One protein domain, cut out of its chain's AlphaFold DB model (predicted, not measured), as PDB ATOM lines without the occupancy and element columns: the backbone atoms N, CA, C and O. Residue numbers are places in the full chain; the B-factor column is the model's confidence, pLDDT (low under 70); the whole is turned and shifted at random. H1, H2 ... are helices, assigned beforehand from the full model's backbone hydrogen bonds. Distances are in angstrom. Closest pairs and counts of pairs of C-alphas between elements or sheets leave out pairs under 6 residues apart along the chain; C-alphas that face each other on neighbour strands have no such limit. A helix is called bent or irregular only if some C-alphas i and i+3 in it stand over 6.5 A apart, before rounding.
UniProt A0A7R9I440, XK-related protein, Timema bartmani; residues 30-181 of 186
ATOM      1  N   PHE A  30     132.080 147.646 155.392       79.56
ATOM      2  CA  PHE A  30     130.972 147.553 154.433       79.56
ATOM      3  C   PHE A  30     130.512 146.113 154.228       79.56
ATOM      4  O   PHE A  30     129.361 145.795 154.521       79.56
ATOM      5  N   LEU A  31     131.416 145.221 153.815       83.44
ATOM      6  CA  LEU A  31     131.039 143.854 153.454       83.44
ATOM      7  C   LEU A  31     130.513 143.061 154.658       83.44
ATOM      8  O   LEU A  31     129.427 142.486 154.599       83.44
ATOM      9  N   LEU A  32     131.260 143.053 155.764       85.88
ATOM     10  CA  LEU A  32     130.908 142.291 156.959       85.88
ATOM     11  C   LEU A  32     129.578 142.767 157.583       85.88
ATOM     12  O   LEU A  32     128.714 141.916 157.809       85.88
ATOM     13  N   PRO A  33     129.338 144.080 157.799       86.69
ATOM     14  CA  PRO A  33     128.037 144.567 158.254       86.69
ATOM     15  C   PRO A  33     126.884 144.181 157.321       86.69
ATOM     16  O   PRO A  33     125.839 143.749 157.802       86.69
ATOM     17  N   SER A  34     127.058 144.282 155.998       86.00
ATOM     18  CA  SER A  34     126.010 143.906 155.039       86.00
ATOM     19  C   SER A  34     125.680 142.411 155.081       86.00
ATOM     20  O   SER A  34     124.504 142.057 155.026       86.00
ATOM     21  N   ILE A  35     126.681 141.532 155.236       88.69
ATOM     22  CA  ILE A  35     126.461 140.083 155.386       88.69
ATOM     23  C   ILE A  35     125.695 139.792 156.678       88.69
ATOM     24  O   ILE A  35     124.685 139.087 156.647       88.69
ATOM     25  N   ILE A  36     126.151 140.347 157.805       90.00
ATOM     26  CA  ILE A  36     125.527 140.125 159.116       90.00
ATOM     27  C   ILE A  36     124.072 140.603 159.100       90.00
ATOM     28  O   ILE A  36     123.181 139.850 159.487       90.00
ATOM     29  N   ASN A  37     123.818 141.812 158.594       88.00
ATOM     30  CA  ASN A  37     122.467 142.361 158.508       88.00
ATOM     31  C   ASN A  37     121.552 141.507 157.619       88.00
ATOM     32  O   ASN A  37     120.410 141.255 157.992       88.00
ATOM     33  N   CYS A  38     122.054 141.011 156.484       89.06
ATOM     34  CA  CYS A  38     121.292 140.131 155.598       89.06
ATOM     35  C   CYS A  38     120.908 138.810 156.290       89.06
ATOM     36  O   CYS A  38     119.752 138.392 156.233       89.06
ATOM     37  N   ILE A  39     121.851 138.174 156.997       91.69
ATOM     38  CA  ILE A  39     121.594 136.929 157.739       91.69
ATOM     39  C   ILE A  39     120.556 137.162 158.839       91.69
ATOM     40  O   ILE A  39     119.593 136.404 158.936       91.69
ATOM     41  N   ILE A  40     120.728 138.216 159.642       90.94
ATOM     42  CA  ILE A  40     119.786 138.567 160.714       90.94
ATOM     43  C   ILE A  40     118.387 138.795 160.133       90.94
ATOM     44  O   ILE A  40     117.417 138.268 160.669       90.94
ATOM     45  N   TYR A  41     118.285 139.508 159.011       88.88
ATOM     46  CA  TYR A  41     117.011 139.767 158.347       88.88
ATOM     47  C   TYR A  41     116.309 138.480 157.883       88.88
ATOM     48  O   TYR A  41     115.117 138.295 158.123       88.88
ATOM     49  N   ILE A  42     117.046 137.562 157.250       90.25
ATOM     50  CA  ILE A  42     116.499 136.273 156.799       90.25
ATOM     51  C   ILE A  42     116.012 135.443 157.994       90.25
ATOM     52  O   ILE A  42     114.941 134.839 157.926       90.25
ATOM     53  N   LEU A  43     116.773 135.423 159.091       91.81
ATOM     54  CA  LEU A  43     116.391 134.716 160.313       91.81
ATOM     55  C   LEU A  43     115.143 135.325 160.968       91.81
ATOM     56  O   LEU A  43     114.261 134.579 161.390       91.81
ATOM     57  N   ASP A  44     115.024 136.652 161.015       89.31
ATOM     58  CA  ASP A  44     113.849 137.342 161.566       89.31
ATOM     59  C   ASP A  44     112.572 136.992 160.783       89.31
ATOM     60  O   ASP A  44     111.581 136.539 161.357       89.31
ATOM     61  N   ILE A  45     112.613 137.085 159.450       88.19
ATOM     62  CA  ILE A  45     111.460 136.736 158.607       88.19
ATOM     63  C   ILE A  45     111.135 135.239 158.702       88.19
ATOM     64  O   ILE A  45     109.968 134.869 158.828       88.19
ATOM     65  N   SER A  46     112.151 134.372 158.684       90.88
ATOM     66  CA  SER A  46     111.966 132.919 158.781       90.88
ATOM     67  C   SER A  46     111.325 132.505 160.109       90.88
ATOM     68  O   SER A  46     110.377 131.713 160.128       90.88
ATOM     69  N   THR A  47     111.789 133.075 161.225       89.94
ATOM     70  CA  THR A  47     111.219 132.793 162.550       89.94
ATOM     71  C   THR A  47     109.795 133.328 162.666       89.94
ATOM     72  O   THR A  47     108.930 132.613 163.170       89.94
ATOM     73  N   CYS A  48     109.498 134.512 162.118       88.06
ATOM     74  CA  CYS A  48     108.134 135.042 162.072       88.06
ATOM     75  C   CYS A  48     107.179 134.131 161.283       88.06
ATOM     76  O   CYS A  48     106.095 133.817 161.769       88.06
ATOM     77  N   VAL A  49     107.576 133.666 160.093       89.50
ATOM     78  CA  VAL A  49     106.757 132.751 159.274       89.50
ATOM     79  C   VAL A  49     106.545 131.410 159.980       89.50
ATOM     80  O   VAL A  49     105.433 130.880 159.981       89.50
ATOM     81  N   SER A  50     107.594 130.882 160.614       90.19
ATOM     82  CA  SER A  50     107.524 129.624 161.365       90.19
ATOM     83  C   SER A  50     106.567 129.735 162.553       90.19
ATOM     84  O   SER A  50     105.695 128.882 162.704       90.19
ATOM     85  N   ALA A  51     106.645 130.830 163.316       87.75
ATOM     86  CA  ALA A  51     105.745 131.093 164.436       87.75
ATOM     87  C   ALA A  51     104.280 131.190 163.981       87.75
ATOM     88  O   ALA A  51     103.396 130.612 164.604       87.75
ATOM     89  N   VAL A  52     103.996 131.872 162.865       89.50
ATOM     90  CA  VAL A  52     102.630 131.935 162.309       89.50
ATOM     91  C   VAL A  52     102.098 130.539 161.995       89.50
ATOM     92  O   VAL A  52     100.963 130.227 162.351       89.50
ATOM     93  N   ARG A  53     102.911 129.699 161.343       89.50
ATOM     94  CA  ARG A  53     102.538 128.322 161.004       89.50
ATOM     95  C   ARG A  53     102.241 127.502 162.261       89.50
ATOM     96  O   ARG A  53     101.217 126.833 162.313       89.50
ATOM     97  N   GLU A  54     103.097 127.599 163.270       86.88
ATOM     98  CA  GLU A  54     102.933 126.919 164.558       86.88
ATOM     99  C   GLU A  54     101.647 127.352 165.280       86.88
ATOM    100  O   GLU A  54     100.892 126.509 165.763       86.88
ATOM    101  N   HIS A  55     101.324 128.650 165.273       84.81
ATOM    102  CA  HIS A  55     100.078 129.162 165.858       84.81
ATOM    103  C   HIS A  55      98.829 128.657 165.126       84.81
ATOM    104  O   HIS A  55      97.812 128.392 165.771       84.81
ATOM    105  N   PHE A  56      98.885 128.488 163.801       85.38
ATOM    106  CA  PHE A  56      97.794 127.865 163.043       85.38
ATOM    107  C   PHE A  56      97.652 126.373 163.357       85.38
ATOM    108  O   PHE A  56      96.536 125.919 163.612       85.38
ATOM    109  N   ASP A  57      98.764 125.635 163.406       85.25
ATOM    110  CA  ASP A  57      98.778 124.203 163.733       85.25
ATOM    111  C   ASP A  57      98.251 123.948 165.163       85.25
ATOM    112  O   ASP A  57      97.534 122.976 165.403       85.25
ATOM    113  N   ALA A  58      98.520 124.858 166.107       81.44
ATOM    114  CA  ALA A  58      98.020 124.809 167.484       81.44
ATOM    115  C   ALA A  58      96.557 125.287 167.651       81.44
ATOM    116  O   ALA A  58      96.038 125.314 168.768       81.44
ATOM    117  N   GLY A  59      95.880 125.708 166.574       81.50
ATOM    118  CA  GLY A  59      94.513 126.247 166.623       81.50
ATOM    119  C   GLY A  59      94.401 127.645 167.251       81.50
ATOM    120  O   GLY A  59      93.297 128.167 167.437       81.50
ATOM    121  N   LEU A  60      95.533 128.292 167.527       83.19
ATOM    122  CA  LEU A  60      95.677 129.612 168.142       83.19
ATOM    123  C   LEU A  60      95.588 130.736 167.093       83.19
ATOM    124  O   LEU A  60      96.432 131.628 167.011       83.19
ATOM    125  N   HIS A  61      94.513 130.724 166.302       85.94
ATOM    126  CA  HIS A  61      94.305 131.611 165.149       85.94
ATOM    127  C   HIS A  61      94.434 133.106 165.487       85.94
ATOM    128  O   HIS A  61      94.966 133.879 164.694       85.94
ATOM    129  N   VAL A  62      93.984 133.526 166.676       87.31
ATOM    130  CA  VAL A  62      94.066 134.929 167.121       87.31
ATOM    131  C   VAL A  62      95.524 135.385 167.254       87.31
ATOM    132  O   VAL A  62      95.876 136.474 166.803       87.31
ATOM    133  N   TRP A  63      96.387 134.535 167.817       85.75
ATOM    134  CA  TRP A  63      97.811 134.823 168.005       85.75
ATOM    135  C   TRP A  63      98.581 134.811 166.678       85.75
ATOM    136  O   TRP A  63      99.466 135.647 166.470       85.75
ATOM    137  N   ALA A  64      98.182 133.935 165.747       86.06
ATOM    138  CA  ALA A  64      98.700 133.920 164.380       86.06
ATOM    139  C   ALA A  64      98.394 135.239 163.648       86.06
ATOM    140  O   ALA A  64      99.294 135.870 163.093       86.06
ATOM    141  N   VAL A  65      97.140 135.705 163.700       88.75
ATOM    142  CA  VAL A  65      96.725 136.971 163.073       88.75
ATOM    143  C   VAL A  65      97.452 138.161 163.698       88.75
ATOM    144  O   VAL A  65      97.944 139.020 162.970       88.75
ATOM    145  N   PHE A  66      97.578 138.204 165.026       88.69
ATOM    146  CA  PHE A  66      98.286 139.291 165.704       88.69
ATOM    147  C   PHE A  66      99.773 139.344 165.317       88.69
ATOM    148  O   PHE A  66     100.306 140.421 165.054       88.69
ATOM    149  N   THR A  67     100.412 138.181 165.171       88.25
ATOM    150  CA  THR A  67     101.783 138.074 164.653       88.25
ATOM    151  C   THR A  67     101.906 138.621 163.223       88.25
ATOM    152  O   THR A  67     102.828 139.381 162.931       88.25
ATOM    153  N   ILE A  68     100.975 138.282 162.324       88.94
ATOM    154  CA  ILE A  68     100.978 138.798 160.943       88.94
ATOM    155  C   ILE A  68     100.790 140.322 160.929       88.94
ATOM    156  O   ILE A  68     101.450 141.019 160.159       88.94
ATOM    157  N   ILE A  69      99.918 140.854 161.790       90.25
ATOM    158  CA  ILE A  69      99.704 142.301 161.910       90.25
ATOM    159  C   ILE A  69     101.003 142.998 162.322       90.25
ATOM    160  O   ILE A  69     101.384 143.977 161.682       90.25
ATOM    161  N   LEU A  70     101.703 142.487 163.340       88.62
ATOM    162  CA  LEU A  70     102.983 143.046 163.785       88.62
ATOM    163  C   LEU A  70     104.069 142.958 162.706       88.62
ATOM    164  O   LEU A  70     104.831 143.908 162.543       88.62
ATOM    165  N   LEU A  71     104.105 141.869 161.932       89.56
ATOM    166  CA  LEU A  71     105.032 141.690 160.809       89.56
ATOM    167  C   LEU A  71     104.857 142.768 159.724       89.56
ATOM    168  O   LEU A  71     105.837 143.298 159.208       89.56
ATOM    169  N   TYR A  72     103.617 143.122 159.376       87.75
ATOM    170  CA  TYR A  72     103.346 144.136 158.346       87.75
ATOM    171  C   TYR A  72     103.357 145.577 158.873       87.75
ATOM    172  O   TYR A  72     103.431 146.520 158.080       87.75
ATOM    173  N   LEU A  73     103.313 145.777 160.190       88.50
ATOM    174  CA  LEU A  73     103.173 147.095 160.814       88.50
ATOM    175  C   LEU A  73     104.273 148.094 160.400       88.50
ATOM    176  O   LEU A  73     103.922 149.210 160.009       88.50
ATOM    177  N   PRO A  74     105.575 147.740 160.382       86.94
ATOM    178  CA  PRO A  74     106.621 148.665 159.943       86.94
ATOM    179  C   PRO A  74     106.463 149.078 158.476       86.94
ATOM    180  O   PRO A  74     106.697 150.236 158.136       86.94
ATOM    181  N   SER A  75     106.023 148.150 157.620       86.12
ATOM    182  CA  SER A  75     105.771 148.399 156.195       86.12
ATOM    183  C   SER A  75     104.626 149.405 156.018       86.12
ATOM    184  O   SER A  75     104.747 150.376 155.270       86.12
ATOM    185  N   VAL A  76     103.546 149.243 156.793       87.38
ATOM    186  CA  VAL A  76     102.400 150.166 156.797       87.38
ATOM    187  C   VAL A  76     102.803 151.552 157.291       87.38
ATOM    188  O   VAL A  76     102.473 152.547 156.650       87.38
ATOM    189  N   VAL A  77     103.542 151.646 158.400       87.00
ATOM    190  CA  VAL A  77     103.991 152.942 158.932       87.00
ATOM    191  C   VAL A  77     104.926 153.637 157.945       87.00
ATOM    192  O   VAL A  77     104.773 154.831 157.695       87.00
ATOM    193  N   PHE A  78     105.850 152.900 157.324       85.00
ATOM    194  CA  PHE A  78     106.720 153.438 156.281       85.00
ATOM    195  C   PHE A  78     105.923 153.971 155.080       85.00
ATOM    196  O   PHE A  78     106.196 155.071 154.591       85.00
ATOM    197  N   PHE A  79     104.901 153.235 154.639       84.69
ATOM    198  CA  PHE A  79     104.009 153.670 153.569       84.69
ATOM    199  C   PHE A  79     103.258 154.954 153.941       84.69
ATOM    200  O   PHE A  79     103.271 155.908 153.165       84.69
ATOM    201  N   VAL A  80     102.683 155.027 155.145       86.38
ATOM    202  CA  VAL A  80     102.006 156.236 155.642       86.38
ATOM    203  C   VAL A  80     102.968 157.421 155.671       86.38
ATOM    204  O   VAL A  80     102.642 158.468 155.127       86.38
ATOM    205  N   LEU A  81     104.179 157.260 156.214       83.19
ATOM    206  CA  LEU A  81     105.182 158.333 156.255       83.19
ATOM    207  C   LEU A  81     105.589 158.818 154.857       83.19
ATOM    208  O   LEU A  81     105.786 160.017 154.658       83.19
ATOM    209  N   THR A  82     105.695 157.899 153.897       79.50
ATOM    210  CA  THR A  82     106.040 158.209 152.503       79.50
ATOM    211  C   THR A  82     104.900 158.944 151.796       79.50
ATOM    212  O   THR A  82     105.137 159.907 151.072       79.50
ATOM    213  N   VAL A  83     103.649 158.542 152.032       80.06
ATOM    214  CA  VAL A  83     102.467 159.208 151.464       80.06
ATOM    215  C   VAL A  83     102.228 160.575 152.114       80.06
ATOM    216  O   VAL A  83     101.890 161.526 151.419       80.06
ATOM    217  N   SER A  84     102.437 160.705 153.426       81.75
ATOM    218  CA  SER A  84     102.195 161.947 154.175       81.75
ATOM    219  C   SER A  84     103.183 163.072 153.869       81.75
ATOM    220  O   SER A  84     102.887 164.223 154.180       81.75
ATOM    221  N   LYS A  85     104.350 162.769 153.292       74.88
ATOM    222  CA  LYS A  85     105.351 163.775 152.923       74.88
ATOM    223  C   LYS A  85     105.362 163.991 151.402       74.88
ATOM    224  O   LYS A  85     106.055 163.257 150.702       74.88
ATOM    225  N   PRO A  86     104.648 165.009 150.889       65.12
ATOM    226  CA  PRO A  86     104.594 165.301 149.454       65.12
ATOM    227  C   PRO A  86     105.945 165.742 148.866       65.12
ATOM    228  O   PRO A  86     106.133 165.660 147.656       65.12
ATOM    229  N   ASP A  87     106.908 166.144 149.700       65.38
ATOM    230  CA  ASP A  87     108.284 166.463 149.279       65.38
ATOM    231  C   ASP A  87     109.079 165.230 148.811       65.38
ATOM    232  O   ASP A  87     110.095 165.360 148.140       65.38
ATOM    233  N   LEU A  88     108.631 164.021 149.173       61.78
ATOM    234  CA  LEU A  88     109.227 162.747 148.748       61.78
ATOM    235  C   LEU A  88     108.570 162.185 147.475       61.78
ATOM    236  O   LEU A  88     108.884 161.065 147.061       61.78
ATOM    237  N   TRP A  89     107.624 162.923 146.887       68.75
ATOM    238  CA  TRP A  89     106.957 162.528 145.654       68.75
ATOM    239  C   TRP A  89     107.809 162.998 144.480       68.75
ATOM    240  O   TRP A  89     107.951 164.193 144.243       68.75
ATOM    241  N   ASP A  90     108.367 162.031 143.756       57.06
ATOM    242  CA  ASP A  90     109.295 162.258 142.641       57.06
ATOM    243  C   ASP A  90     108.646 163.053 141.486       57.06
ATOM    244  O   ASP A  90     109.324 163.729 140.720       57.06
ATOM    245  N   GLU A  91     107.311 163.006 141.365       59.97
ATOM    246  CA  GLU A  91     106.572 163.613 140.255       59.97
ATOM    247  C   GLU A  91     105.343 164.390 140.755       59.97
ATOM    248  O   GLU A  91     104.225 163.881 140.831       59.97
ATOM    249  N   GLN A  92     105.545 165.661 141.107       56.56
ATOM    250  CA  GLN A  92     104.453 166.590 141.405       56.56
ATOM    251  C   GLN A  92     103.872 167.149 140.093       56.56
ATOM    252  O   GLN A  92     104.541 167.904 139.391       56.56
ATOM    253  N   GLY A  93     102.620 166.807 139.759       61.53
ATOM    254  CA  GLY A  93     101.840 167.543 138.747       61.53
ATOM    255  C   GLY A  93     101.019 166.723 137.748       61.53
ATOM    256  O   GLY A  93     100.111 167.287 137.143       61.53
ATOM    257  N   ASP A  94     101.266 165.417 137.596       72.88
ATOM    258  CA  ASP A  94     100.535 164.570 136.640       72.88
ATOM    259  C   ASP A  94      99.821 163.399 137.345       72.88
ATOM    260  O   ASP A  94     100.445 162.537 137.961       72.88
ATOM    261  N   ILE A  95      98.486 163.370 137.259       72.00
ATOM    262  CA  ILE A  95      97.606 162.440 137.991       72.00
ATOM    263  C   ILE A  95      97.909 160.979 137.620       72.00
ATOM    264  O   ILE A  95      97.859 160.094 138.477       72.00
ATOM    265  N   VAL A  96      98.245 160.720 136.351       75.88
ATOM    266  CA  VAL A  96      98.538 159.364 135.856       75.88
ATOM    267  C   VAL A  96      99.835 158.836 136.468       75.88
ATOM    268  O   VAL A  96      99.902 157.691 136.917       75.88
ATOM    269  N   ARG A  97     100.847 159.697 136.538       71.00
ATOM    270  CA  ARG A  97     102.164 159.411 137.105       71.00
ATOM    271  C   ARG A  97     102.124 159.248 138.623       71.00
ATOM    272  O   ARG A  97     102.653 158.266 139.142       71.00
ATOM    273  N   THR A  98     101.376 160.098 139.326       73.19
ATOM    274  CA  THR A  98     101.111 159.934 140.766       73.19
ATOM    275  C   THR A  98     100.404 158.609 141.063       73.19
ATOM    276  O   THR A  98     100.752 157.921 142.022       73.19
ATOM    277  N   GLY A  99      99.445 158.208 140.221       77.31
ATOM    278  CA  GLY A  99      98.765 156.917 140.341       77.31
ATOM    279  C   GLY A  99      99.709 155.725 140.150       77.31
ATOM    280  O   GLY A  99      99.672 154.779 140.937       77.31
ATOM    281  N   GLN A 100     100.594 155.779 139.150       79.62
ATOM    282  CA  GLN A 100     101.614 154.746 138.927       79.62
ATOM    283  C   GLN A 100     102.603 154.656 140.092       79.62
ATOM    284  O   GLN A 100     102.884 153.555 140.568       79.62
ATOM    285  N   TRP A 101     103.076 155.796 140.595       80.25
ATOM    286  CA  TRP A 101     103.941 155.854 141.770       80.25
ATOM    287  C   TRP A 101     103.260 155.239 142.996       80.25
ATOM    288  O   TRP A 101     103.849 154.400 143.675       80.25
ATOM    289  N   PHE A 102     101.991 155.573 143.243       80.88
ATOM    290  CA  PHE A 102     101.228 155.017 144.358       80.88
ATOM    291  C   PHE A 102     101.054 153.499 144.235       80.88
ATOM    292  O   PHE A 102     101.283 152.773 145.201       80.88
ATOM    293  N   MET A 103     100.718 152.998 143.041       82.94
ATOM    294  CA  MET A 103     100.612 151.557 142.781       82.94
ATOM    295  C   MET A 103     101.952 150.842 142.965       82.94
ATOM    296  O   MET A 103     101.992 149.746 143.522       82.94
ATOM    297  N   PHE A 104     103.058 151.466 142.560       82.12
ATOM    298  CA  PHE A 104     104.394 150.932 142.796       82.12
ATOM    299  C   PHE A 104     104.724 150.872 144.294       82.12
ATOM    300  O   PHE A 104     105.203 149.847 144.776       82.12
ATOM    301  N   ARG A 105     104.391 151.916 145.066       81.75
ATOM    302  CA  ARG A 105     104.537 151.914 146.534       81.75
ATOM    303  C   ARG A 105     103.642 150.879 147.215       81.75
ATOM    304  O   ARG A 105     104.073 150.240 148.169       81.75
ATOM    305  N   LEU A 106     102.434 150.658 146.703       83.88
ATOM    306  CA  LEU A 106     101.539 149.605 147.184       83.88
ATOM    307  C   LEU A 106     102.112 148.207 146.896       83.88
ATOM    308  O   LEU A 106     102.076 147.329 147.754       83.88
ATOM    309  N   ALA A 107     102.699 148.000 145.716       84.38
ATOM    310  CA  ALA A 107     103.395 146.758 145.398       84.38
ATOM    311  C   ALA A 107     104.613 146.542 146.316       84.38
ATOM    312  O   ALA A 107     104.843 145.423 146.776       84.38
ATOM    313  N   GLN A 108     105.353 147.609 146.642       80.56
ATOM    314  CA  GLN A 108     106.439 147.570 147.627       80.56
ATOM    315  C   GLN A 108     105.947 147.208 149.034       80.56
ATOM    316  O   GLN A 108     106.629 146.453 149.719       80.56
ATOM    317  N   LEU A 109     104.765 147.681 149.447       82.81
ATOM    318  CA  LEU A 109     104.151 147.327 150.732       82.81
ATOM    319  C   LEU A 109     103.898 145.814 150.840       82.81
ATOM    320  O   LEU A 109     104.189 145.212 151.872       82.81
ATOM    321  N   VAL A 110     103.371 145.194 149.777       81.94
ATOM    322  CA  VAL A 110     103.051 143.753 149.751       81.94
ATOM    323  C   VAL A 110     104.315 142.904 149.630       81.94
ATOM    324  O   VAL A 110     104.487 141.938 150.371       81.94
ATOM    325  N   ALA A 111     105.218 143.279 148.724       82.69
ATOM    326  CA  ALA A 111     106.474 142.579 148.463       82.69
ATOM    327  C   ALA A 111     107.635 143.079 149.343       82.69
ATOM    328  O   ALA A 111     108.802 142.922 148.975       82.69
ATOM    329  N   PHE A 112     107.338 143.681 150.499       80.88
ATOM    330  CA  PHE A 112     108.340 144.312 151.360       80.88
ATOM    331  C   PHE A 112     109.518 143.391 151.728       80.88
ATOM    332  O   PHE A 112     110.655 143.876 151.685       80.88
ATOM    333  N   PRO A 113     109.326 142.077 152.011       81.00
ATOM    334  CA  PRO A 113     110.442 141.230 152.415       81.00
ATOM    335  C   PRO A 113     111.446 141.034 151.283       81.00
ATOM    336  O   PRO A 113     112.656 140.980 151.491       81.00
ATOM    337  N   ILE A 114     110.934 140.984 150.053       85.31
ATOM    338  CA  ILE A 114     111.723 140.808 148.837       85.31
ATOM    339  C   ILE A 114     112.547 142.072 148.567       85.31
ATOM    340  O   ILE A 114     113.724 141.982 148.222       85.31
ATOM    341  N   TRP A 115     111.961 143.254 148.777       83.31
ATOM    342  CA  TRP A 115     112.647 144.533 148.578       83.31
ATOM    343  C   TRP A 115     113.806 144.759 149.552       83.31
ATOM    344  O   TRP A 115     114.863 145.239 149.137       83.31
ATOM    345  N   ALA A 116     113.645 144.377 150.819       83.94
ATOM    346  CA  ALA A 116     114.727 144.444 151.799       83.94
ATOM    347  C   ALA A 116     115.899 143.522 151.409       83.94
ATOM    348  O   ALA A 116     117.052 143.958 151.401       83.94
ATOM    349  N   ILE A 117     115.611 142.284 150.982       86.19
ATOM    350  CA  ILE A 117     116.631 141.340 150.493       86.19
ATOM    351  C   ILE A 117     117.332 141.886 149.244       86.19
ATOM    352  O   ILE A 117     118.559 141.840 149.161       86.19
ATOM    353  N   TYR A 118     116.583 142.454 148.294       86.56
ATOM    354  CA  TYR A 118     117.156 143.070 147.096       86.56
ATOM    355  C   TYR A 118     118.136 144.201 147.442       86.56
ATOM    356  O   TYR A 118     119.207 144.300 146.840       86.56
ATOM    357  N   ARG A 119     117.829 145.027 148.451       84.94
ATOM    358  CA  ARG A 119     118.743 146.081 148.918       84.94
ATOM    359  C   ARG A 119     120.017 145.504 149.530       84.94
ATOM    360  O   ARG A 119     121.098 145.981 149.182       84.94
ATOM    361  N   TYR A 120     119.915 144.488 150.386       84.88
ATOM    362  CA  TYR A 120     121.103 143.816 150.923       84.88
ATOM    363  C   TYR A 120     121.943 143.188 149.808       84.88
ATOM    364  O   TYR A 120     123.164 143.321 149.819       84.88
ATOM    365  N   ALA A 121     121.310 142.597 148.792       86.19
ATOM    366  CA  ALA A 121     122.002 142.088 147.613       86.19
ATOM    367  C   ALA A 121     122.712 143.205 146.823       86.19
ATOM    368  O   ALA A 121     123.881 143.034 146.480       86.19
ATOM    369  N   LYS A 122     122.069 144.370 146.605       86.81
ATOM    370  CA  LYS A 122     122.709 145.558 145.991       86.81
ATOM    371  C   LYS A 122     123.937 145.981 146.811       86.81
ATOM    372  O   LYS A 122     125.008 146.163 146.242       86.81
ATOM    373  N   GLN A 123     123.813 146.103 148.135       84.00
ATOM    374  CA  GLN A 123     124.932 146.492 149.007       84.00
ATOM    375  C   GLN A 123     126.086 145.483 148.972       84.00
ATOM    376  O   GLN A 123     127.242 145.893 148.888       84.00
ATOM    377  N   LEU A 124     125.789 144.180 148.999       86.81
ATOM    378  CA  LEU A 124     126.798 143.125 148.894       86.81
ATOM    379  C   LEU A 124     127.512 143.168 147.543       86.81
ATOM    380  O   LEU A 124     128.738 143.127 147.511       86.81
ATOM    381  N   PHE A 125     126.762 143.311 146.450       88.00
ATOM    382  CA  PHE A 125     127.317 143.411 145.103       88.00
ATOM    383  C   PHE A 125     128.301 144.579 144.988       88.00
ATOM    384  O   PHE A 125     129.460 144.368 144.641       88.00
ATOM    385  N   TRP A 126     127.885 145.793 145.364       83.38
ATOM    386  CA  TRP A 126     128.758 146.968 145.281       83.38
ATOM    387  C   TRP A 126     129.924 146.926 146.271       83.38
ATOM    388  O   TRP A 126     131.004 147.417 145.956       83.38
ATOM    389  N   SER A 127     129.755 146.291 147.435       82.38
ATOM    390  CA  SER A 127     130.855 146.081 148.387       82.38
ATOM    391  C   SER A 127     131.915 145.117 147.842       82.38
ATOM    392  O   SER A 127     133.107 145.332 148.059       82.38
ATOM    393  N   ILE A 128     131.501 144.070 147.120       84.62
ATOM    394  CA  ILE A 128     132.412 143.140 146.436       84.62
ATOM    395  C   ILE A 128     133.088 143.841 145.253       84.62
ATOM    396  O   ILE A 128     134.303 143.741 145.094       84.62
ATOM    397  N   GLU A 129     132.333 144.604 144.464       84.25
ATOM    398  CA  GLU A 129     132.874 145.351 143.325       84.25
ATOM    399  C   GLU A 129     133.928 146.379 143.774       84.25
ATOM    400  O   GLU A 129     134.995 146.489 143.168       84.25
ATOM    401  N   ALA A 130     133.681 147.067 144.895       80.88
ATOM    402  CA  ALA A 130     134.635 147.983 145.518       80.88
ATOM    403  C   ALA A 130     135.919 147.281 146.002       80.88
ATOM    404  O   ALA A 130     136.980 147.905 146.054       80.88
ATOM    405  N   LEU A 131     135.846 145.992 146.352       82.69
ATOM    406  CA  LEU A 131     137.005 145.207 146.778       82.69
ATOM    407  C   LEU A 131     137.885 144.782 145.592       82.69
ATOM    408  O   LEU A 131     139.107 144.719 145.730       82.69
ATOM    409  N   ILE A 132     137.265 144.487 144.445       82.12
ATOM    410  CA  ILE A 132     137.947 143.997 143.239       82.12
ATOM    411  C   ILE A 132     138.551 145.151 142.432       82.12
ATOM    412  O   ILE A 132     139.637 145.006 141.872       82.12
ATOM    413  N   ARG A 133     137.861 146.295 142.349       81.75
ATOM    414  CA  ARG A 133     138.302 147.422 141.520       81.75
ATOM    415  C   ARG A 133     139.352 148.302 142.202       81.75
ATOM    416  O   ARG A 133     139.429 148.433 143.428       81.75
ATOM    417  N   GLU A 134     140.157 148.947 141.365       77.94
ATOM    418  CA  GLU A 134     141.086 150.008 141.753       77.94
ATOM    419  C   GLU A 134     140.458 151.397 141.559       77.94
ATOM    420  O   GLU A 134     139.388 151.548 140.956       77.94
ATOM    421  N   ASP A 135     141.097 152.425 142.119       71.94
ATOM    422  CA  ASP A 135     140.645 153.810 141.967       71.94
ATOM    423  C   ASP A 135     140.748 154.234 140.489       71.94
ATOM    424  O   ASP A 135     141.739 153.903 139.834       71.94
ATOM    425  N   PRO A 136     139.753 154.950 139.923       74.44
ATOM    426  CA  PRO A 136     138.639 155.663 140.572       74.44
ATOM    427  C   PRO A 136     137.330 154.863 140.733       74.44
ATOM    428  O   PRO A 136     136.426 155.301 141.441       74.44
ATOM    429  N   LEU A 137     137.217 153.692 140.100       76.25
ATOM    430  CA  LEU A 137     135.976 152.903 140.054       76.25
ATOM    431  C   LEU A 137     135.574 152.354 141.432       76.25
ATOM    432  O   LEU A 137     134.394 152.136 141.704       76.25
ATOM    433  N   ARG A 138     136.551 152.156 142.321       77.88
ATOM    434  CA  ARG A 138     136.316 151.820 143.730       77.88
ATOM    435  C   ARG A 138     135.515 152.896 144.456       77.88
ATOM    436  O   ARG A 138     134.603 152.562 145.206       77.88
ATOM    437  N   GLU A 139     135.841 154.173 144.258       77.00
ATOM    438  CA  GLU A 139     135.118 155.256 144.929       77.00
ATOM    439  C   GLU A 139     133.683 155.365 144.427       77.00
ATOM    440  O   GLU A 139     132.788 155.601 145.229       77.00
ATOM    441  N   GLU A 140     133.447 155.138 143.134       79.44
ATOM    442  CA  GLU A 140     132.096 155.088 142.565       79.44
ATOM    443  C   GLU A 140     131.279 153.942 143.175       79.44
ATOM    444  O   GLU A 140     130.159 154.156 143.637       79.44
ATOM    445  N   ALA A 141     131.869 152.749 143.289       75.56
ATOM    446  CA  ALA A 141     131.223 151.616 143.948       75.56
ATOM    447  C   ALA A 141     130.935 151.895 145.436       75.56
ATOM    448  O   ALA A 141     129.861 151.564 145.931       75.56
ATOM    449  N   LEU A 142     131.849 152.553 146.157       77.31
ATOM    450  CA  LEU A 142     131.626 152.947 147.554       77.31
ATOM    451  C   LEU A 142     130.543 154.027 147.698       77.31
ATOM    452  O   LEU A 142     129.800 154.003 148.680       77.31
ATOM    453  N   GLN A 143     130.414 154.940 146.729       81.00
ATOM    454  CA  GLN A 143     129.309 155.904 146.694       81.00
ATOM    455  C   GLN A 143     127.956 155.194 146.565       81.00
ATOM    456  O   GLN A 143     127.041 155.515 147.318       81.00
ATOM    457  N   GLU A 144     127.854 154.177 145.707       80.31
ATOM    458  CA  GLU A 144     126.638 153.359 145.548       80.31
ATOM    459  C   GLU A 144     126.287 152.528 146.796       80.31
ATOM    460  O   GLU A 144     125.113 152.268 147.080       80.31
ATOM    461  N   VAL A 145     127.288 152.105 147.577       76.81
ATOM    462  CA  VAL A 145     127.048 151.413 148.857       76.81
ATOM    463  C   VAL A 145     126.444 152.366 149.893       76.81
ATOM    464  O   VAL A 145     125.520 151.977 150.610       76.81
ATOM    465  N   ILE A 146     126.964 153.595 149.968       75.12
ATOM    466  CA  ILE A 146     126.611 154.604 150.985       75.12
ATOM    467  C   ILE A 146     125.365 155.399 150.605       75.12
ATOM    468  O   ILE A 146     124.800 156.080 151.458       75.12
ATOM    469  N   GLU A 147     124.926 155.306 149.349       77.56
ATOM    470  CA  GLU A 147     123.719 155.957 148.862       77.56
ATOM    471  C   GLU A 147     122.549 155.708 149.837       77.56
ATOM    472  O   GLU A 147     122.131 154.550 150.012       77.56
ATOM    473  N   PRO A 148     122.045 156.766 150.508       66.75
ATOM    474  CA  PRO A 148     121.024 156.623 151.530       66.75
ATOM    475  C   PRO A 148     119.729 156.171 150.870       66.75
ATOM    476  O   PRO A 148     119.171 156.851 150.008       66.75
ATOM    477  N   SER A 149     119.232 155.007 151.280       71.25
ATOM    478  CA  SER A 149     117.981 154.471 150.754       71.25
ATOM    479  C   SER A 149     116.842 154.716 151.731       71.25
ATOM    480  O   SER A 149     116.982 154.509 152.933       71.25
ATOM    481  N   GLN A 150     115.659 155.047 151.210       69.62
ATOM    482  CA  GLN A 150     114.431 155.142 152.011       69.62
ATOM    483  C   GLN A 150     114.124 153.833 152.773       69.62
ATOM    484  O   GLN A 150     113.466 153.862 153.808       69.62
ATOM    485  N   ILE A 151     114.657 152.696 152.310       74.31
ATOM    486  CA  ILE A 151     114.548 151.383 152.966       74.31
ATOM    487  C   ILE A 151     115.239 151.357 154.343       74.31
ATOM    488  O   ILE A 151     114.828 150.600 155.217       74.31
ATOM    489  N   GLU A 152     116.251 152.191 154.593       76.94
ATOM    490  CA  GLU A 152     116.943 152.233 155.893       76.94
ATOM    491  C   GLU A 152     116.026 152.728 157.011       76.94
ATOM    492  O   GLU A 152     116.061 152.200 158.121       76.94
ATOM    493  N   LEU A 153     115.137 153.677 156.697       79.75
ATOM    494  CA  LEU A 153     114.101 154.117 157.626       79.75
ATOM    495  C   LEU A 153     113.157 152.962 157.974       79.75
ATOM    496  O   LEU A 153     112.793 152.798 159.133       79.75
ATOM    497  N   TYR A 154     112.791 152.144 156.988       80.81
ATOM    498  CA  TYR A 154     111.982 150.952 157.221       80.81
ATOM    499  C   TYR A 154     112.701 149.945 158.131       80.81
ATOM    500  O   TYR A 154     112.118 149.525 159.125       80.81
ATOM    501  N   LEU A 155     113.963 149.603 157.844       81.19
ATOM    502  CA  LEU A 155     114.746 148.661 158.659       81.19
ATOM    503  C   LEU A 155     114.912 149.163 160.100       81.19
ATOM    504  O   LEU A 155     114.830 148.388 161.052       81.19
ATOM    505  N   TYR A 156     115.087 150.474 160.264       84.69
ATOM    506  CA  TYR A 156     115.100 151.109 161.574       84.69
ATOM    507  C   TYR A 156     113.747 150.964 162.285       84.69
ATOM    508  O   TYR A 156     113.700 150.523 163.432       84.69
ATOM    509  N   LEU A 157     112.634 151.274 161.609       85.50
ATOM    510  CA  LEU A 157     111.285 151.100 162.158       85.50
ATOM    511  C   LEU A 157     111.003 149.640 162.527       85.50
ATOM    512  O   LEU A 157     110.416 149.387 163.576       85.50
ATOM    513  N   GLN A 158     111.435 148.689 161.701       87.25
ATOM    514  CA  GLN A 158     111.233 147.258 161.909       87.25
ATOM    515  C   GLN A 158     111.781 146.797 163.262       87.25
ATOM    516  O   GLN A 158     111.084 146.086 163.986       87.25
ATOM    517  N   ALA A 159     112.972 147.259 163.649       85.50
ATOM    518  CA  ALA A 159     113.588 146.875 164.917       85.50
ATOM    519  C   ALA A 159     112.709 147.219 166.138       85.50
ATOM    520  O   ALA A 159     112.610 146.428 167.079       85.50
ATOM    521  N   PHE A 160     112.028 148.369 166.118       86.94
ATOM    522  CA  PHE A 160     111.211 148.835 167.245       86.94
ATOM    523  C   PHE A 160     109.743 148.427 167.148       86.94
ATOM    524  O   PHE A 160     109.121 148.110 168.158       86.94
ATOM    525  N   ILE A 161     109.179 148.469 165.944       87.62
ATOM    526  CA  ILE A 161     107.741 148.314 165.710       87.62
ATOM    527  C   ILE A 161     107.357 146.848 165.496       87.62
ATOM    528  O   ILE A 161     106.247 146.458 165.847       87.62
ATOM    529  N   GLN A 162     108.264 146.039 164.949       89.44
ATOM    530  CA  GLN A 162     108.053 144.608 164.761       89.44
ATOM    531  C   GLN A 162     108.880 143.817 165.768       89.44
ATOM    532  O   GLN A 162     108.296 143.201 166.650       89.44
ATOM    533  N   CYS A 163     110.214 143.842 165.691       87.00
ATOM    534  CA  CYS A 163     111.049 142.873 166.413       87.00
ATOM    535  C   CYS A 163     110.848 142.920 167.939       87.00
ATOM    536  O   CYS A 163     110.684 141.874 168.566       87.00
ATOM    537  N   ALA A 164     110.800 144.112 168.545       88.81
ATOM    538  CA  ALA A 164     110.597 144.253 169.990       88.81
ATOM    539  C   ALA A 164     109.227 143.729 170.485       88.81
ATOM    540  O   ALA A 164     109.212 142.830 171.333       88.81
ATOM    541  N   PRO A 165     108.069 144.217 169.989       89.62
ATOM    542  CA  PRO A 165     106.771 143.697 170.421       89.62
ATOM    543  C   PRO A 165     106.562 142.239 170.009       89.62
ATOM    544  O   PRO A 165     105.949 141.489 170.764       89.62
ATOM    545  N   GLN A 166     107.115 141.811 168.871       89.75
ATOM    546  CA  GLN A 166     107.065 140.425 168.418       89.75
ATOM    547  C   GLN A 166     107.797 139.493 169.392       89.75
ATOM    548  O   GLN A 166     107.248 138.461 169.770       89.75
ATOM    549  N   ALA A 167     108.991 139.862 169.861       89.56
ATOM    550  CA  ALA A 167     109.728 139.073 170.847       89.56
ATOM    551  C   ALA A 167     108.958 138.951 172.173       89.56
ATOM    552  O   ALA A 167     108.819 137.854 172.713       89.56
ATOM    553  N   VAL A 168     108.401 140.062 172.670       90.69
ATOM    554  CA  VAL A 168     107.577 140.069 173.892       90.69
ATOM    555  C   VAL A 168     106.338 139.189 173.723       90.69
ATOM    556  O   VAL A 168     106.012 138.404 174.613       90.69
ATOM    557  N   LEU A 169     105.669 139.283 172.572       88.50
ATOM    558  CA  LEU A 169     104.498 138.479 172.249       88.50
ATOM    559  C   LEU A 169     104.818 136.981 172.242       88.50
ATOM    560  O   LEU A 169     104.087 136.211 172.860       88.50
ATOM    561  N   GLN A 170     105.899 136.556 171.581       89.19
ATOM    562  CA  GLN A 170     106.254 135.134 171.526       89.19
ATOM    563  C   GLN A 170     106.616 134.585 172.912       89.19
ATOM    564  O   GLN A 170     106.188 133.487 173.264       89.19
ATOM    565  N   ILE A 171     107.315 135.367 173.745       89.62
ATOM    566  CA  ILE A 171     107.580 134.996 175.146       89.62
ATOM    567  C   ILE A 171     106.263 134.836 175.918       89.62
ATOM    568  O   ILE A 171     106.092 133.865 176.658       89.62
ATOM    569  N   PHE A 172     105.319 135.763 175.734       89.31
ATOM    570  CA  PHE A 172     104.010 135.695 176.380       89.31
ATOM    571  C   PHE A 172     103.218 134.456 175.950       89.31
ATOM    572  O   PHE A 172     102.679 133.757 176.807       89.31
ATOM    573  N   ILE A 173     103.176 134.147 174.650       85.62
ATOM    574  CA  ILE A 173     102.467 132.969 174.133       85.62
ATOM    575  C   ILE A 173     103.093 131.682 174.680       85.62
ATOM    576  O   ILE A 173     102.365 130.796 175.129       85.62
ATOM    577  N   MET A 174     104.426 131.601 174.724       85.62
ATOM    578  CA  MET A 174     105.134 130.449 175.288       85.62
ATOM    579  C   MET A 174     104.789 130.242 176.771       85.62
ATOM    580  O   MET A 174     104.495 129.123 177.193       85.62
ATOM    581  N   LEU A 175     104.765 131.320 177.563       87.38
ATOM    582  CA  LEU A 175     104.400 131.264 178.982       87.38
ATOM    583  C   LEU A 175     102.923 130.879 179.181       87.38
ATOM    584  O   LEU A 175     102.593 130.077 180.060       87.38
ATOM    585  N   TYR A 176     102.036 131.441 178.360       84.38
ATOM    586  CA  TYR A 176     100.607 131.147 178.387       84.38
ATOM    587  C   TYR A 176     100.340 129.671 178.074       84.38
ATOM    588  O   TYR A 176      99.646 128.992 178.832       84.38
ATOM    589  N   ALA A 177     100.955 129.143 177.015       79.38
ATOM    590  CA  ALA A 177     100.812 127.743 176.636       79.38
ATOM    591  C   ALA A 177     101.373 126.785 177.695       79.38
ATOM    592  O   ALA A 177     100.714 125.800 178.027       79.38
ATOM    593  N   TYR A 178     102.529 127.114 178.290       82.12
ATOM    594  CA  TYR A 178     103.092 126.354 179.409       82.12
ATOM    595  C   TYR A 178     102.125 126.290 180.598       82.12
ATOM    596  O   TYR A 178     101.910 125.224 181.172       82.12
ATOM    597  N   THR A 179     101.489 127.415 180.938       82.50
ATOM    598  CA  THR A 179     100.561 127.503 182.076       82.50
ATOM    599  C   THR A 179      99.285 126.683 181.857       82.50
ATOM    600  O   THR A 179      98.765 126.101 182.807       82.50
ATOM    601  N   LEU A 180      98.785 126.597 180.620       77.06
ATOM    602  CA  LEU A 180      97.609 125.785 180.280       77.06
ATOM    603  C   LEU A 180      97.924 124.309 179.983       77.06
ATOM    604  O   LEU A 180      97.003 123.540 179.713       77.06
ATOM    605  N   GLY A 181      99.195 123.899 180.015       67.69
ATOM    606  CA  GLY A 181      99.600 122.537 179.652       67.69
ATOM    607  C   GLY A 181      99.340 122.188 178.181       67.69
ATOM    608  O   GLY A 181      99.287 121.010 177.828       67.69
TER     609      GLY A 181
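What this domain is: This is residues 30 to 181 of the 186 residues of the protein "XK-related protein" of Timema bartmani (UniProt A0A7R9I440). This is a flat, loose figure of helices with three arms: the start of H1 with the hairpin H4 and H5 makes one, H2b and H3 another, and the end of H1 with H2a and H6b the third. H6a lies near the middle, where the arms come together, and residues 92 to 97 and 174 to 181 stick out. The printed part has 152 residues, with six named helices, H1 to H6 in chain order, and no named strand; the class is all helix. The whole is loose, with a radius of gyration of the C-alphas of 19.2 A and spans of 64 by 44 by 21 A.

How they stand to each other: Start at H6, residues 150 to 180, assigned as one helix by its hydrogen bonds but bent: C-alphas 161 and 164 are 6.6 A apart. Its arms, H6a, residues 150 to 161, and H6b, residues 164 to 180, stand at a shallow tilt of 32 degrees. Next find H2, residues 61 to 84, likewise assigned as one helix but bent, with C-alphas 71 and 74 7.2 A apart; taken whole, it is the hub, touching three other helices. Its arms, H2a, residues 61 to 71, and H2b, residues 74 to 84, stand at a steep tilt of 50 degrees. H6b touches H2a, closest at the C-alphas of Gln 166 and Leu 70, 6.7 A. H6a touches H2b, closest at the C-alphas of Gln 158 and Pro 74, 5.2 A, at a steep tilt of 51 degrees. H1, residues 30 to 57, touches H2a with residues 48 to 56 alone, in a hairpin; the closest C-alphas are those of Val 52 and Ala 64, 4.9 A. H3, residues 95 to 110, forms a hairpin with H2b, touching it with residues 105 to 109 alone; the C-alphas of Leu 109 and Ser 75 are closest, 5.8 A. H4, residues 112 to 132, touches H1 at a shallow tilt of 22 degrees, opposite ways, closest at the C-alphas of Ser 127 and Leu 31, 5.5 A. H5, residues 137 to 146, forms a hairpin with H4; their closest C-alphas, Arg 138 and Ala 130, are 4.6 A apart. H5 and H6a are apart. Every O i to N i+4 pair is within hydrogen-bond range in H1, H2a, H2b, H3, H4, H5 and H6b; in H6a, 6 of 8 are.

Where its parts are: Find C-alpha 30 at (130.972, 147.553, 154.433); from there H1 runs 40.8 A to C-alpha 57. H4 spans 30.7 A, H6b 24.8 A and H3 22.7 A. H6b ends at C-alpha 180, (97.609, 125.785, 180.280).

The domain as a whole: The C-alphas farthest apart, Pro 136 and Leu 180, are 64.4 A apart. The printed part has no cut and no long link. Mean pLDDT of the printed part is 82.5; residues 86 to 93, 148, 150 and 181 are under 70.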